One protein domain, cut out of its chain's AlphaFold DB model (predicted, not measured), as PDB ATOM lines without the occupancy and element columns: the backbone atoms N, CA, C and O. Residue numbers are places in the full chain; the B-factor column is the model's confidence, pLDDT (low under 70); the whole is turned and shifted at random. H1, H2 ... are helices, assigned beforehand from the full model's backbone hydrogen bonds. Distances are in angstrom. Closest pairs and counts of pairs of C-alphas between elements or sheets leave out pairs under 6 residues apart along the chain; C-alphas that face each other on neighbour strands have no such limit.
ATOM      1  N   PHE A  29      -3.502 -29.966 -39.347       82.62
ATOM      2  CA  PHE A  29      -2.974 -30.452 -40.610       82.62
ATOM      3  C   PHE A  29      -1.551 -30.958 -40.437       82.62
ATOM      4  O   PHE A  29      -0.669 -30.255 -39.960       82.62
ATOM      5  N   SER A  30      -1.326 -32.201 -40.847       80.75
ATOM      6  CA  SER A  30       0.017 -32.727 -41.029       80.75
ATOM      7  C   SER A  30       0.007 -33.798 -42.106       80.75
ATOM      8  O   SER A  30      -0.992 -34.495 -42.317       80.75
ATOM      9  N   VAL A  31       1.149 -33.945 -42.770       81.56
ATOM     10  CA  VAL A  31       1.361 -34.945 -43.822       81.56
ATOM     11  C   VAL A  31       1.078 -36.354 -43.292       81.56
ATOM     12  O   VAL A  31       0.372 -37.121 -43.942       81.56
ATOM     13  N   GLY A  32       1.515 -36.659 -42.065       79.88
ATOM     14  CA  GLY A  32       1.265 -37.953 -41.424       79.88
ATOM     15  C   GLY A  32      -0.214 -38.253 -41.140       79.88
ATOM     16  O   GLY A  32      -0.612 -39.411 -41.166       79.88
ATOM     17  N   LYS A  33      -1.054 -37.232 -40.903       81.19
ATOM     18  CA  LYS A  33      -2.493 -37.419 -40.622       81.19
ATOM     19  C   LYS A  33      -3.333 -37.614 -41.888       81.19
ATOM     20  O   LYS A  33      -4.324 -38.343 -41.856       81.19
ATOM     21  N   ILE A  34      -2.985 -36.929 -42.976       86.25
ATOM     22  CA  ILE A  34      -3.799 -36.880 -44.207       86.25
ATOM     23  C   ILE A  34      -3.325 -37.911 -45.239       86.25
ATOM     24  O   ILE A  34      -4.145 -38.442 -45.998       86.25
ATOM     25  N   GLY A  35      -2.025 -38.219 -45.235       82.94
ATOM     26  CA  GLY A  35      -1.372 -39.013 -46.269       82.94
ATOM     27  C   GLY A  35      -1.200 -38.240 -47.580       82.94
ATOM     28  O   GLY A  35      -1.823 -37.202 -47.815       82.94
ATOM     29  N   THR A  36      -0.344 -38.755 -48.454       86.38
ATOM     30  CA  THR A  36      -0.009 -38.181 -49.766       86.38
ATOM     31  C   THR A  36       0.101 -39.294 -50.809       86.38
ATOM     32  O   THR A  36       0.362 -40.459 -50.476       86.38
ATOM     33  N   GLY A  37      -0.120 -38.951 -52.080       87.00
ATOM     34  CA  GLY A  37      -0.054 -39.897 -53.191       87.00
ATOM     35  C   GLY A  37      -1.005 -41.075 -53.005       87.00
ATOM     36  O   GLY A  37      -2.169 -40.886 -52.656       87.00
ATOM     37  N   LYS A  38      -0.505 -42.308 -53.151       85.62
ATOM     38  CA  LYS A  38      -1.305 -43.539 -52.973       85.62
ATOM     39  C   LYS A  38      -1.950 -43.672 -51.582       85.62
ATOM     40  O   LYS A  38      -2.969 -44.341 -51.448       85.62
ATOM     41  N   PHE A  39      -1.379 -43.046 -50.551       87.31
ATOM     42  CA  PHE A  39      -1.907 -43.098 -49.181       87.31
ATOM     43  C   PHE A  39      -2.823 -41.921 -48.838       87.31
ATOM     44  O   PHE A  39      -3.315 -41.839 -47.712       87.31
ATOM     45  N   TYR A  40      -3.050 -41.009 -49.785       90.44
ATOM     46  CA  TYR A  40      -3.982 -39.909 -49.606       90.44
ATOM     47  C   TYR A  40      -5.392 -40.434 -49.310       90.44
ATOM     48  O   TYR A  40      -5.930 -41.283 -50.024       90.44
ATOM     49  N   ARG A  41      -6.014 -39.897 -48.256       89.38
ATOM     50  CA  ARG A  41      -7.399 -40.208 -47.891       89.38
ATOM     51  C   ARG A  41      -8.250 -38.937 -47.920       89.38
ATOM     52  O   ARG A  41      -8.096 -38.094 -47.030       89.38
ATOM     53  N   PRO A  42      -9.196 -38.799 -48.872       87.88
ATOM     54  CA  PRO A  42     -10.054 -37.620 -48.936       87.88
ATOM     55  C   PRO A  42     -10.989 -37.528 -47.728       87.88
ATOM     56  O   PRO A  42     -11.114 -36.459 -47.139       87.88
ATOM     57  N   GLY A  43     -11.611 -38.645 -47.336       89.00
ATOM     58  CA  GLY A  43     -12.658 -38.674 -46.315       89.00
ATOM     59  C   GLY A  43     -13.999 -38.106 -46.797       89.00
ATOM     60  O   GLY A  43     -14.143 -37.707 -47.950       89.00
ATOM     61  N   SER A  44     -14.991 -38.070 -45.903       90.19
ATOM     62  CA  SER A  44     -16.322 -37.508 -46.169       90.19
ATOM     63  C   SER A  44     -16.668 -36.451 -45.127       90.19
ATOM     64  O   SER A  44     -16.605 -36.731 -43.930       90.19
ATOM     65  N   LEU A  45     -17.063 -35.256 -45.578       87.06
ATOM     66  CA  LEU A  45     -17.503 -34.158 -44.707       87.06
ATOM     67  C   LEU A  45     -18.841 -34.457 -44.009       87.06
ATOM     68  O   LEU A  45     -19.072 -33.960 -42.909       87.06
ATOM     69  N   SER A  46     -19.684 -35.298 -44.619       86.50
ATOM     70  CA  SER A  46     -20.999 -35.698 -44.095       86.50
ATOM     71  C   SER A  46     -20.913 -36.793 -43.020       86.50
ATOM     72  O   SER A  46     -21.838 -36.961 -42.228       86.50
ATOM     73  N   SER A  47     -19.786 -37.509 -42.933       86.62
ATOM     74  CA  SER A  47     -19.603 -38.566 -41.934       86.62
ATOM     75  C   SER A  47     -19.754 -38.040 -40.503       86.62
ATOM     76  O   SER A  47     -19.299 -36.942 -40.175       86.62
ATOM     77  N   ARG A  48     -20.326 -38.863 -39.614       85.19
ATOM     78  CA  ARG A  48     -20.365 -38.591 -38.166       85.19
ATOM     79  C   ARG A  48     -18.956 -38.455 -37.582       85.19
ATOM     80  O   ARG A  48     -18.733 -37.632 -36.702       85.19
ATOM     81  N   THR A  49     -18.002 -39.218 -38.116       84.81
ATOM     82  CA  THR A  49     -16.587 -39.206 -37.721       84.81
ATOM     83  C   THR A  49     -15.708 -39.053 -38.968       84.81
ATOM     84  O   THR A  49     -15.232 -40.053 -39.522       84.81
ATOM     85  N   PRO A  50     -15.516 -37.825 -39.477       84.12
ATOM     86  CA  PRO A  50     -14.740 -37.603 -40.688       84.12
ATOM     87  C   PRO A  50     -13.254 -37.891 -40.441       84.12
ATOM     88  O   PRO A  50     -12.694 -37.530 -39.406       84.12
ATOM     89  N   ARG A  51     -12.613 -38.557 -41.405       88.19
ATOM     90  CA  ARG A  51     -11.195 -38.956 -41.373       88.19
ATOM     91  C   ARG A  51     -10.430 -38.324 -42.538       88.19
ATOM     92  O   ARG A  51     -11.050 -37.785 -43.453       88.19
ATOM     93  N   GLY A  52      -9.100 -38.407 -42.512       90.00
ATOM     94  CA  GLY A  52      -8.243 -37.882 -43.580       90.00
ATOM     95  C   GLY A  52      -8.392 -36.368 -43.757       90.00
ATOM     96  O   GLY A  52      -8.572 -35.642 -42.776       90.00
ATOM     97  N   LEU A  53      -8.355 -35.898 -45.007       91.38
ATOM     98  CA  LEU A  53      -8.437 -34.469 -45.329       91.38
ATOM     99  C   LEU A  53      -9.753 -33.827 -44.857       91.38
ATOM    100  O   LEU A  53      -9.721 -32.773 -44.228       91.38
ATOM    101  N   ALA A  54     -10.899 -34.471 -45.098       90.69
ATOM    102  CA  ALA A  54     -12.205 -33.984 -44.647       90.69
ATOM    103  C   ALA A  54     -12.283 -33.858 -43.117       90.69
ATOM    104  O   ALA A  54     -12.862 -32.907 -42.593       90.69
ATOM    105  N   GLY A  55     -11.676 -34.807 -42.396       89.31
ATOM    106  CA  GLY A  55     -11.563 -34.758 -40.938       89.31
ATOM    107  C   GLY A  55     -10.740 -33.563 -40.465       89.31
ATOM    108  O   GLY A  55     -11.201 -32.809 -39.609       89.31
ATOM    109  N   ALA A  56      -9.565 -33.351 -41.066       89.25
ATOM    110  CA  ALA A  56      -8.699 -32.216 -40.753       89.25
ATOM    111  C   ALA A  56      -9.388 -30.870 -41.039       89.25
ATOM    112  O   ALA A  56      -9.401 -29.997 -40.174       89.25
ATOM    113  N   LEU A  57     -10.046 -30.738 -42.196       88.94
ATOM    114  CA  LEU A  57     -10.818 -29.553 -42.592       88.94
ATOM    115  C   LEU A  57     -11.969 -29.251 -41.624       88.94
ATOM    116  O   LEU A  57     -12.156 -28.105 -41.211       88.94
ATOM    117  N   ARG A  58     -12.723 -30.270 -41.199       86.88
ATOM    118  CA  ARG A  58     -13.815 -30.071 -40.236       86.88
ATOM    119  C   ARG A  58     -13.295 -29.697 -38.850       86.88
ATOM    120  O   ARG A  58     -13.866 -28.818 -38.216       86.88
ATOM    121  N   GLN A  59     -12.210 -30.321 -38.390       83.75
ATOM    122  CA  GLN A  59     -11.589 -29.977 -37.106       83.75
ATOM    123  C   GLN A  59     -11.022 -28.557 -37.104       83.75
ATOM    124  O   GLN A  59     -11.137 -27.844 -36.109       83.75
ATOM    125  N   ALA A  60     -10.438 -28.145 -38.226       79.25
ATOM    126  CA  ALA A  60      -9.934 -26.802 -38.456       79.25
ATOM    127  C   ALA A  60     -11.033 -25.736 -38.396       79.25
ATOM    128  O   ALA A  60     -10.825 -24.691 -37.788       79.25
ATOM    129  N   LYS A  61     -12.228 -26.036 -38.922       76.69
ATOM    130  CA  LYS A  61     -13.414 -25.184 -38.753       76.69
ATOM    131  C   LYS A  61     -13.832 -25.022 -37.281       76.69
ATOM    132  O   LYS A  61     -14.374 -23.988 -36.917       76.69
ATOM    133  N   THR A  62     -13.595 -26.025 -36.433       63.94
ATOM    134  CA  THR A  62     -14.056 -26.046 -35.027       63.94
ATOM    135  C   THR A  62     -13.026 -25.572 -33.991       63.94
ATOM    136  O   THR A  62     -13.320 -25.578 -32.801       63.94
ATOM    137  N   ALA A  63     -11.803 -25.201 -34.385       54.44
ATOM    138  CA  ALA A  63     -10.661 -25.066 -33.470       54.44
ATOM    139  C   ALA A  63     -10.574 -23.734 -32.674       54.44
ATOM    140  O   ALA A  63      -9.474 -23.241 -32.439       54.44
ATOM    141  N   GLY A  64     -11.699 -23.166 -32.217       49.25
ATOM    142  CA  GLY A  64     -11.743 -21.981 -31.341       49.25
ATOM    143  C   GLY A  64     -12.632 -22.185 -30.103       49.25
ATOM    144  O   GLY A  64     -13.654 -22.858 -30.192       49.25
ATOM    145  N   LYS A  65     -12.260 -21.597 -28.944       51.94
ATOM    146  CA  LYS A  65     -13.050 -21.636 -27.680       51.94
ATOM    147  C   LYS A  65     -14.431 -20.976 -27.803       51.94
ATOM    148  O   LYS A  65     -15.334 -21.277 -27.033       51.94
ATOM    149  N   HIS A  66     -14.601 -20.133 -28.809       47.81
ATOM    150  CA  HIS A  66     -15.896 -19.714 -29.305       47.81
ATOM    151  C   HIS A  66     -16.028 -20.341 -30.687       47.81
ATOM    152  O   HIS A  66     -15.172 -20.119 -31.546       47.81
ATOM    153  N   SER A  67     -17.058 -21.159 -30.896       47.06
ATOM    154  CA  SER A  67     -17.420 -21.664 -32.219       47.06
ATOM    155  C   SER A  67     -17.883 -20.481 -33.075       47.06
ATOM    156  O   SER A  67     -19.077 -20.280 -33.287       47.06
ATOM    157  N   TYR A  68     -16.941 -19.659 -33.544       42.78
ATOM    158  CA  TYR A  68     -17.178 -18.662 -34.569       42.78
ATOM    159  C   TYR A  68     -17.483 -19.430 -35.853       42.78
ATOM    160  O   TYR A  68     -16.603 -19.750 -36.643       42.78
ATOM    161  N   ALA A  69     -18.761 -19.700 -36.093       43.16
ATOM    162  CA  ALA A  69     -19.272 -20.133 -37.391       43.16
ATOM    163  C   ALA A  69     -18.999 -19.117 -38.534       43.16
ATOM    164  O   ALA A  69     -19.458 -19.315 -39.651       43.16
ATOM    165  N   LYS A  70     -18.239 -18.048 -38.274       53.62
ATOM    166  CA  LYS A  70     -17.666 -17.105 -39.233       53.62
ATOM    167  C   LYS A  70     -16.235 -17.586 -39.507       53.62
ATOM    168  O   LYS A  70     -15.367 -17.399 -38.670       53.62
ATOM    169  N   ASN A  71     -15.907 -18.316 -40.568       55.59
ATOM    170  CA  ASN A  71     -15.925 -17.784 -41.930       55.59
ATOM    171  C   ASN A  71     -15.891 -18.872 -43.018       55.59
ATOM    172  O   ASN A  71     -15.762 -18.514 -44.173       55.59
ATOM    173  N   LEU A  72     -16.008 -20.166 -42.682       68.56
ATOM    174  CA  LEU A  72     -15.948 -21.233 -43.690       68.56
ATOM    175  C   LEU A  72     -17.244 -22.045 -43.753       68.56
ATOM    176  O   LEU A  72     -17.587 -22.812 -42.831       68.56
ATOM    177  N   SER A  73     -17.977 -21.902 -44.856       80.75
ATOM    178  CA  SER A  73     -19.180 -22.690 -45.100       80.75
ATOM    179  C   SER A  73     -18.821 -24.162 -45.350       80.75
ATOM    180  O   SER A  73     -17.684 -24.530 -45.654       80.75
ATOM    181  N   THR A  74     -19.799 -25.057 -45.204       83.62
ATOM    182  CA  THR A  74     -19.600 -26.477 -45.556       83.62
ATOM    183  C   THR A  74     -19.304 -26.644 -47.051       83.62
ATOM    184  O   THR A  74     -18.578 -27.562 -47.436       83.62
ATOM    185  N   GLN A  75     -19.817 -25.735 -47.885       85.94
ATOM    186  CA  GLN A  75     -19.529 -25.683 -49.314       85.94
ATOM    187  C   GLN A  75     -18.068 -25.290 -49.580       85.94
ATOM    188  O   GLN A  75     -17.415 -25.929 -50.409       85.94
ATOM    189  N   ASP A  76     -17.518 -24.332 -48.832       87.50
ATOM    190  CA  ASP A  76     -16.108 -23.927 -48.941       87.50
ATOM    191  C   ASP A  76     -15.179 -25.067 -48.527       87.50
ATOM    192  O   ASP A  76     -14.229 -25.385 -49.240       87.50
ATOM    193  N   LEU A  77     -15.517 -25.782 -47.444       88.81
ATOM    194  CA  LEU A  77     -14.789 -26.991 -47.044       88.81
ATOM    195  C   LEU A  77     -14.784 -28.046 -48.156       88.81
ATOM    196  O   LEU A  77     -13.750 -28.666 -48.409       88.81
ATOM    197  N   GLY A  78     -15.919 -28.248 -48.832       90.50
ATOM    198  CA  GLY A  78     -16.018 -29.160 -49.971       90.50
ATOM    199  C   GLY A  78     -15.147 -28.715 -51.146       90.50
ATOM    200  O   GLY A  78     -14.464 -29.532 -51.763       90.50
ATOM    201  N   THR A  79     -15.118 -27.413 -51.422       92.19
ATOM    202  CA  THR A  79     -14.260 -26.814 -52.450       92.19
ATOM    203  C   THR A  79     -12.782 -27.011 -52.120       92.19
ATOM    204  O   THR A  79     -12.019 -27.481 -52.964       92.19
ATOM    205  N   PHE A  80     -12.373 -26.756 -50.877       92.50
ATOM    206  CA  PHE A  80     -10.988 -26.941 -50.438       92.50
ATOM    207  C   PHE A  80     -10.574 -28.406 -50.479       92.50
ATOM    208  O   PHE A  80      -9.484 -28.723 -50.955       92.50
ATOM    209  N   GLN A  81     -11.454 -29.311 -50.037       93.62
ATOM    210  CA  GLN A  81     -11.215 -30.748 -50.109       93.62
ATOM    211  C   GLN A  81     -10.953 -31.191 -51.554       93.62
ATOM    212  O   GLN A  81     -10.027 -31.967 -51.781       93.62
ATOM    213  N   LYS A  82     -11.726 -30.682 -52.525       94.06
ATOM    214  CA  LYS A  82     -11.540 -30.981 -53.954       94.06
ATOM    215  C   LYS A  82     -10.217 -30.433 -54.487       94.06
ATOM    216  O   LYS A  82      -9.459 -31.188 -55.088       94.06
ATOM    217  N   LEU A  83      -9.918 -29.156 -54.240       94.44
ATOM    218  CA  LEU A  83      -8.693 -28.514 -54.728       94.44
ATOM    219  C   LEU A  83      -7.442 -29.200 -54.177       94.44
ATOM    220  O   LEU A  83      -6.627 -29.710 -54.941       94.44
ATOM    221  N   ILE A  84      -7.324 -29.264 -52.850       93.44
ATOM    222  CA  ILE A  84      -6.172 -29.865 -52.174       93.44
ATOM    223  C   ILE A  84      -6.093 -31.356 -52.511       93.44
ATOM    224  O   ILE A  84      -5.017 -31.871 -52.811       93.44
ATOM    225  N   GLY A  85      -7.233 -32.049 -52.486       92.56
ATOM    226  CA  GLY A  85      -7.303 -33.480 -52.743       92.56
ATOM    227  C   GLY A  85      -6.844 -33.877 -54.136       92.56
ATOM    228  O   GLY A  85      -6.087 -34.835 -54.263       92.56
ATOM    229  N   SER A  86      -7.238 -33.105 -55.154       93.81
ATOM    230  CA  SER A  86      -6.845 -33.348 -56.544       93.81
ATOM    231  C   SER A  86      -5.338 -33.274 -56.767       93.81
ATOM    232  O   SER A  86      -4.815 -33.992 -57.614       93.81
ATOM    233  N   GLU A  87      -4.623 -32.440 -56.010       94.06
ATOM    234  CA  GLU A  87      -3.167 -32.354 -56.106       94.06
ATOM    235  C   GLU A  87      -2.485 -33.396 -55.220       94.06
ATOM    236  O   GLU A  87      -1.529 -34.026 -55.663       94.06
ATOM    237  N   LEU A  88      -2.996 -33.649 -54.009       91.88
ATOM    238  CA  LEU A  88      -2.449 -34.671 -53.110       91.88
ATOM    239  C   LEU A  88      -2.501 -36.081 -53.709       91.88
ATOM    240  O   LEU A  88      -1.563 -36.854 -53.502       91.88
ATOM    241  N   SER A  89      -3.563 -36.419 -54.446       90.81
ATOM    242  CA  SER A  89      -3.733 -37.743 -55.057       90.81
ATOM    243  C   SER A  89      -2.790 -38.002 -56.233       90.81
ATOM    244  O   SER A  89      -2.547 -39.158 -56.563       90.81
ATOM    245  N   LYS A  90      -2.261 -36.948 -56.870       92.19
ATOM    246  CA  LYS A  90      -1.334 -37.047 -58.015       92.19
ATOM    247  C   LYS A  90       0.119 -37.266 -57.594       92.19
ATOM    248  O   LYS A  90       0.968 -37.531 -58.439       92.19
ATOM    249  N   LEU A  91       0.429 -37.092 -56.312       90.62
ATOM    250  CA  LEU A  91       1.799 -37.170 -55.819       90.62
ATOM    251  C   LEU A  91       2.324 -38.619 -55.814       90.62
ATOM    252  O   LEU A  91       1.539 -39.558 -55.659       90.62
ATOM    253  N   PRO A  92       3.648 -38.828 -55.930       88.94
ATOM    254  CA  PRO A  92       4.228 -40.157 -55.789       88.94
ATOM    255  C   PRO A  92       4.000 -40.732 -54.384       88.94
ATOM    256  O   PRO A  92       3.727 -40.010 -53.415       88.94
ATOM    257  N   ALA A  93       4.116 -42.056 -54.265       86.00
ATOM    258  CA  ALA A  93       4.025 -42.742 -52.980       86.00
ATOM    259  C   ALA A  93       5.047 -42.167 -51.982       86.00
ATOM    260  O   ALA A  93       6.167 -41.834 -52.356       86.00
ATOM    261  N   HIS A  94       4.645 -42.045 -50.712       81.25
ATOM    262  CA  HIS A  94       5.480 -41.510 -49.624       81.25
ATOM    263  C   HIS A  94       5.950 -40.057 -49.801       81.25
ATOM    264  O   HIS A  94       6.900 -39.627 -49.148       81.25
ATOM    265  N   SER A  95       5.271 -39.267 -50.638       85.31
ATOM    266  CA  SER A  95       5.572 -37.840 -50.769       85.31
ATOM    267  C   SER A  95       5.505 -37.127 -49.421       85.31
ATOM    268  O   SER A  95       4.554 -37.280 -48.660       85.31
ATOM    269  N   GLN A  96       6.481 -36.277 -49.133       85.50
ATOM    270  CA  GLN A  96       6.572 -35.620 -47.829       85.50
ATOM    271  C   GLN A  96       5.696 -34.364 -47.689       85.50
ATOM    272  O   GLN A  96       5.887 -33.606 -46.748       85.50
ATOM    273  N   GLY A  97       4.750 -34.118 -48.599       87.44
ATOM    274  CA  GLY A  97       3.853 -32.958 -48.578       87.44
ATOM    275  C   GLY A  97       3.558 -32.419 -49.978       87.44
ATOM    276  O   GLY A  97       3.931 -33.032 -50.976       87.44
ATOM    277  N   LEU A  98       2.893 -31.264 -50.055       90.62
ATOM    278  CA  LEU A  98       2.602 -30.566 -51.308       90.62
ATOM    279  C   LEU A  98       3.846 -29.814 -51.821       90.62
ATOM    280  O   LEU A  98       4.277 -28.850 -51.173       90.62
ATOM    281  N   PRO A  99       4.400 -30.176 -52.996       91.56
ATOM    282  CA  PRO A  99       5.506 -29.441 -53.603       91.56
ATOM    283  C   PRO A  99       5.070 -28.035 -54.033       91.56
ATOM    284  O   PRO A  99       3.886 -27.774 -54.254       91.56
ATOM    285  N   LEU A 100       6.035 -27.127 -54.209       91.25
ATOM    286  CA  LEU A 100       5.774 -25.720 -54.539       91.25
ATOM    287  C   LEU A 100       4.853 -25.550 -55.761       91.25
ATOM    288  O   LEU A 100       3.940 -24.727 -55.726       91.25
ATOM    289  N   LEU A 101       5.057 -26.346 -56.818       91.75
ATOM    290  CA  LEU A 101       4.227 -26.299 -58.027       91.75
ATOM    291  C   LEU A 101       2.768 -26.682 -57.752       91.75
ATOM    292  O   LEU A 101       1.865 -25.989 -58.215       91.75
ATOM    293  N   ALA A 102       2.528 -27.724 -56.951       92.81
ATOM    294  CA  ALA A 102       1.178 -28.125 -56.560       92.81
ATOM    295  C   ALA A 102       0.499 -27.030 -55.722       92.81
ATOM    296  O   ALA A 102      -0.639 -26.653 -55.992       92.81
ATOM    297  N   ARG A 103       1.225 -26.428 -54.765       93.62
ATOM    298  CA  ARG A 103       0.717 -25.289 -53.978       93.62
ATOM    299  C   ARG A 103       0.329 -24.108 -54.874       93.62
ATOM    300  O   ARG A 103      -0.741 -23.531 -54.699       93.62
ATOM    301  N   ARG A 104       1.162 -23.772 -55.868       93.94
ATOM    302  CA  ARG A 104       0.873 -22.707 -56.846       93.94
ATOM    303  C   ARG A 104      -0.376 -23.012 -57.676       93.94
ATOM    304  O   ARG A 104      -1.199 -22.118 -57.841       93.94
ATOM    305  N   ARG A 105      -0.552 -24.254 -58.142       95.31
ATOM    306  CA  ARG A 105      -1.755 -24.683 -58.882       95.31
ATOM    307  C   ARG A 105      -3.022 -24.555 -58.038       95.31
ATOM    308  O   ARG A 105      -3.990 -23.966 -58.505       95.31
ATOM    309  N   ILE A 106      -2.986 -25.003 -56.779       95.12
ATOM    310  CA  ILE A 106      -4.114 -24.850 -55.840       95.12
ATOM    311  C   ILE A 106      -4.489 -23.373 -55.688       95.12
ATOM    312  O   ILE A 106      -5.659 -23.018 -55.809       95.12
ATOM    313  N   MET A 107      -3.504 -22.499 -55.464       96.06
ATOM    314  CA  MET A 107      -3.761 -21.068 -55.282       96.06
ATOM    315  C   MET A 107      -4.216 -20.366 -56.568       96.06
ATOM    316  O   MET A 107      -4.996 -19.415 -56.495       96.06
ATOM    317  N   ALA A 108      -3.765 -20.824 -57.738       95.81
ATOM    318  CA  ALA A 108      -4.233 -20.322 -59.025       95.81
ATOM    319  C   ALA A 108      -5.716 -20.657 -59.248       95.81
ATOM    320  O   ALA A 108      -6.498 -19.770 -59.585       95.81
ATOM    321  N   GLU A 109      -6.124 -21.899 -58.980       95.69
ATOM    322  CA  GLU A 109      -7.532 -22.309 -59.053       95.69
ATOM    323  C   GLU A 109      -8.391 -21.595 -58.003       95.69
ATOM    324  O   GLU A 109      -9.465 -21.085 -58.316       95.69
ATOM    325  N   ALA A 110      -7.885 -21.437 -56.778       93.62
ATOM    326  CA  ALA A 110      -8.562 -20.651 -55.750       93.62
ATOM    327  C   ALA A 110      -8.785 -19.195 -56.185       93.62
ATOM    328  O   ALA A 110      -9.855 -18.637 -55.961       93.62
ATOM    329  N   ARG A 111      -7.810 -18.575 -56.864       94.19
ATOM    330  CA  ARG A 111      -7.967 -17.223 -57.419       94.19
ATOM    331  C   ARG A 111      -9.056 -17.173 -58.493       94.19
ATOM    332  O   ARG A 111      -9.837 -16.230 -58.487       94.19
ATOM    333  N   LYS A 112      -9.145 -18.170 -59.379       95.75
ATOM    334  CA  LYS A 112     -10.235 -18.251 -60.371       95.75
ATOM    335  C   LYS A 112     -11.601 -18.351 -59.690       95.75
ATOM    336  O   LYS A 112     -12.530 -17.653 -60.078       95.75
ATOM    337  N   LEU A 113     -11.714 -19.175 -58.647       93.88
ATOM    338  CA  LEU A 113     -12.953 -19.328 -57.878       93.88
ATOM    339  C   LEU A 113     -13.334 -18.053 -57.120       93.88
ATOM    340  O   LEU A 113     -14.514 -17.717 -57.073       93.88
ATOM    341  N   GLN A 114     -12.351 -17.329 -56.582       93.25
ATOM    342  CA  GLN A 114     -12.561 -16.026 -55.953       93.25
ATOM    343  C   GLN A 114     -13.106 -15.009 -56.964       93.25
ATOM    344  O   GLN A 114     -14.104 -14.352 -56.695       93.25
ATOM    345  N   LEU A 115     -12.480 -14.900 -58.142       93.81
ATOM    346  CA  LEU A 115     -12.928 -13.987 -59.202       93.81
ATOM    347  C   LEU A 115     -14.333 -14.337 -59.711       93.81
ATOM    348  O   LEU A 115     -15.094 -13.447 -60.069       93.81
ATOM    349  N   ALA A 116     -14.694 -15.621 -59.700       92.75
ATOM    350  CA  ALA A 116     -16.035 -16.098 -60.022       92.75
ATOM    351  C   ALA A 116     -17.053 -15.942 -58.869       92.75
ATOM    352  O   ALA A 116     -18.177 -16.421 -58.996       92.75
ATOM    353  N   GLY A 117     -16.665 -15.356 -57.729       89.56
ATOM    354  CA  GLY A 117     -17.534 -15.162 -56.563       89.56
ATOM    355  C   GLY A 117     -17.906 -16.446 -55.810       89.56
ATOM    356  O   GLY A 117     -18.828 -16.435 -55.004       89.56
ATOM    357  N   LYS A 118     -17.214 -17.565 -56.068       90.12
ATOM    358  CA  LYS A 118     -17.510 -18.873 -55.451       90.12
ATOM    359  C   LYS A 118     -16.895 -19.050 -54.066       90.12
ATOM    360  O   LYS A 118     -17.350 -19.920 -53.335       90.12
ATOM    361  N   ILE A 119     -15.850 -18.287 -53.753       89.06
ATOM    362  CA  ILE A 119     -15.205 -18.232 -52.436       89.06
ATOM    363  C   ILE A 119     -14.853 -16.777 -52.113       89.06
ATOM    364  O   ILE A 119     -14.582 -15.990 -53.025       89.06
ATOM    365  N   SER A 120     -14.823 -16.417 -50.831       88.25
ATOM    366  CA  SER A 120     -14.425 -15.078 -50.396       88.25
ATOM    367  C   SER A 120     -12.900 -14.891 -50.392       88.25
ATOM    368  O   SER A 120     -12.111 -15.832 -50.534       88.25
ATOM    369  N   GLU A 121     -12.448 -13.651 -50.208       87.19
ATOM    370  CA  GLU A 121     -11.024 -13.367 -49.997       87.19
ATOM    371  C   GLU A 121     -10.499 -13.968 -48.681       87.19
ATOM    372  O   GLU A 121      -9.368 -14.462 -48.635       87.19
ATOM    373  N   ALA A 122     -11.339 -14.013 -47.641       85.31
ATOM    374  CA  ALA A 122     -11.012 -14.662 -46.375       85.31
ATOM    375  C   ALA A 122     -10.803 -16.174 -46.561       85.31
ATOM    376  O   ALA A 122      -9.804 -16.717 -46.093       85.31
ATOM    377  N   ASP A 123     -11.670 -16.828 -47.339       87.12
ATOM    378  CA  ASP A 123     -11.553 -18.254 -47.670       87.12
ATOM    379  C   ASP A 123     -10.238 -18.559 -48.393       87.12
ATOM    380  O   ASP A 123      -9.532 -19.518 -48.084       87.12
ATOM    381  N   LYS A 124      -9.851 -17.710 -49.345       89.81
ATOM    382  CA  LYS A 124      -8.572 -17.849 -50.045       89.81
ATOM    383  C   LYS A 124      -7.375 -17.702 -49.098       89.81
ATOM    384  O   LYS A 124      -6.386 -18.421 -49.264       89.81
ATOM    385  N   SER A 125      -7.444 -16.785 -48.132       87.38
ATOM    386  CA  SER A 125      -6.411 -16.630 -47.099       87.38
ATOM    387  C   SER A 125      -6.313 -17.882 -46.220       87.38
ATOM    388  O   SER A 125      -5.225 -18.422 -46.014       87.38
ATOM    389  N   ASP A 126      -7.457 -18.423 -45.806       87.50
ATOM    390  CA  ASP A 126      -7.535 -19.653 -45.020       87.50
ATOM    391  C   ASP A 126      -6.969 -20.853 -45.782       87.50
ATOM    392  O   ASP A 126      -6.161 -21.619 -45.249       87.50
ATOM    393  N   LEU A 127      -7.319 -20.985 -47.064       89.94
ATOM    394  CA  LEU A 127      -6.766 -22.007 -47.943       89.94
ATOM    395  C   LEU A 127      -5.246 -21.878 -48.064       89.94
ATOM    396  O   LEU A 127      -4.547 -22.888 -48.004       89.94
ATOM    397  N   ARG A 128      -4.716 -20.654 -48.192       90.88
ATOM    398  CA  ARG A 128      -3.267 -20.414 -48.229       90.88
ATOM    399  C   ARG A 128      -2.596 -20.930 -46.962       90.88
ATOM    400  O   ARG A 128      -1.588 -21.628 -47.060       90.88
ATOM    401  N   GLN A 129      -3.155 -20.627 -45.792       88.31
ATOM    402  CA  GLN A 129      -2.612 -21.102 -44.521       88.31
ATOM    403  C   GLN A 129      -2.638 -22.634 -44.444       88.31
ATOM    404  O   GLN A 129      -1.626 -23.241 -44.095       88.31
ATOM    405  N   ILE A 130      -3.739 -23.280 -44.844       89.38
ATOM    406  CA  ILE A 130      -3.833 -24.747 -44.896       89.38
ATOM    407  C   ILE A 130      -2.773 -25.330 -45.840       89.38
ATOM    408  O   ILE A 130      -2.033 -26.235 -45.463       89.38
ATOM    409  N   VAL A 131      -2.654 -24.804 -47.058       91.06
ATOM    410  CA  VAL A 131      -1.689 -25.285 -48.058       91.06
ATOM    411  C   VAL A 131      -0.245 -25.122 -47.569       91.06
ATOM    412  O   VAL A 131       0.585 -25.996 -47.820       91.06
ATOM    413  N   GLU A 132       0.047 -24.060 -46.817       88.88
ATOM    414  CA  GLU A 132       1.363 -23.826 -46.220       88.88
ATOM    415  C   GLU A 132       1.688 -24.828 -45.099       88.88
ATOM    416  O   GLU A 132       2.834 -25.254 -44.983       88.88
ATOM    417  N   THR A 133       0.697 -25.293 -44.322       87.00
ATOM    418  CA  THR A 133       0.924 -26.369 -43.328       87.00
ATOM    419  C   THR A 133       1.266 -27.717 -43.958       87.00
ATOM    420  O   THR A 133       1.893 -28.562 -43.323       87.00
ATOM    421  N   LEU A 134       0.862 -27.930 -45.212       86.62
ATOM    422  CA  LEU A 134       1.095 -29.171 -45.950       86.62
ATOM    423  C   LEU A 134       2.420 -29.163 -46.718       86.62
ATOM    424  O   LEU A 134       2.645 -30.042 -47.552       86.62
ATOM    425  N   LYS A 135       3.295 -28.181 -46.481       87.19
ATOM    426  CA  LYS A 135       4.615 -28.146 -47.109       87.19
ATOM    427  C   LYS A 135       5.499 -29.319 -46.666       87.19
ATOM    428  O   LYS A 135       5.308 -29.850 -45.573       87.19
ATOM    429  N   PRO A 136       6.487 -29.710 -47.490       83.56
ATOM    430  CA  PRO A 136       7.484 -30.688 -47.094       83.56
ATOM    431  C   PRO A 136       8.195 -30.267 -45.808       83.56
ATOM    432  O   PRO A 136       8.588 -29.109 -45.675       83.56
ATOM    433  N   VAL A 137       8.400 -31.216 -44.893       70.25
ATOM    434  CA  VAL A 137       9.027 -30.990 -43.575       70.25
ATOM    435  C   VAL A 137      10.426 -30.362 -43.697       70.25
ATOM    436  O   VAL A 137      10.827 -29.557 -42.858       70.25
ATOM    437  N   HIS A 138      11.146 -30.629 -44.789       60.38
ATOM    438  CA  HIS A 138      12.451 -30.014 -45.063       60.38
ATOM    439  C   HIS A 138      12.391 -28.543 -45.526       60.38
ATOM    440  O   HIS A 138      13.425 -27.899 -45.623       60.38
ATOM    441  N   GLN A 139      11.205 -27.977 -45.785       54.62
ATOM    442  CA  GLN A 139      11.022 -26.565 -46.169       54.62
ATOM    443  C   GLN A 139      10.578 -25.672 -44.997       54.62
ATOM    444  O   GLN A 139      10.182 -24.523 -45.198       54.62
ATOM    445  N   THR A 140      10.591 -26.193 -43.767       49.78
ATOM    446  CA  THR A 140      10.143 -25.449 -42.576       49.78
ATOM    447  C   THR A 140      11.201 -24.506 -41.999       49.78
ATOM    448  O   THR A 140      10.877 -23.726 -41.114       49.78
TER     449      THR A 140
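Overview. This is residues 29 to 140 of the 245 residues of an uncharacterized protein of Candidatus Buchananbacteria bacterium RIFCSPLOWO2_01_FULL_46_12 (UniProt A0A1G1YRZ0). Helices H3, H4 and H5 form an up-and-down bundle, each running against the one before. H2 packs on H3, short H1 sits by the start of H2, and residues 62 to 68 stick out. The 112 printed residues include five named helices, H1 to H5, and no named strand: all helix. The whole is compact, radius of gyration of the C-alphas 13.5 A, spanning 35 by 33 by 25 A.

Along the chain. H4, residues 100 to 115, measures 22.6 A; H3, 74 to 88, 20.5 A; H5, 121 to 133, 18.9 A; H2, 52 to 61, 14.5 A; H1, 31 to 34, 5.5 A. C-alpha 31 is at (1.361, -34.945, -43.822), C-alpha 133 at (0.924, -26.369, -43.328).

Arrangement. H4 touches H5 at a shallow tilt of 12 degrees, opposite ways, closest C-alphas Ala 110 and Lys 124, 6.4 A. H3 touches H4 with residues 83 to 87 alone, closest C-alphas Leu 83 and Ile 106, 6.0 A. H2 touches H3, closest C-alphas Ala 54 and Gln 81, 6.4 A. In H2, H4 and H5 every O i to N i+4 pair is within hydrogen-bond range; in H3, 10 of 11.

Size, cuts and confidence. The printed part has no cut. Links H1 to H2, H2 to H3 and H3 to H4 are long. Residues 62 to 72 and 138 to 140 have pLDDT under 70.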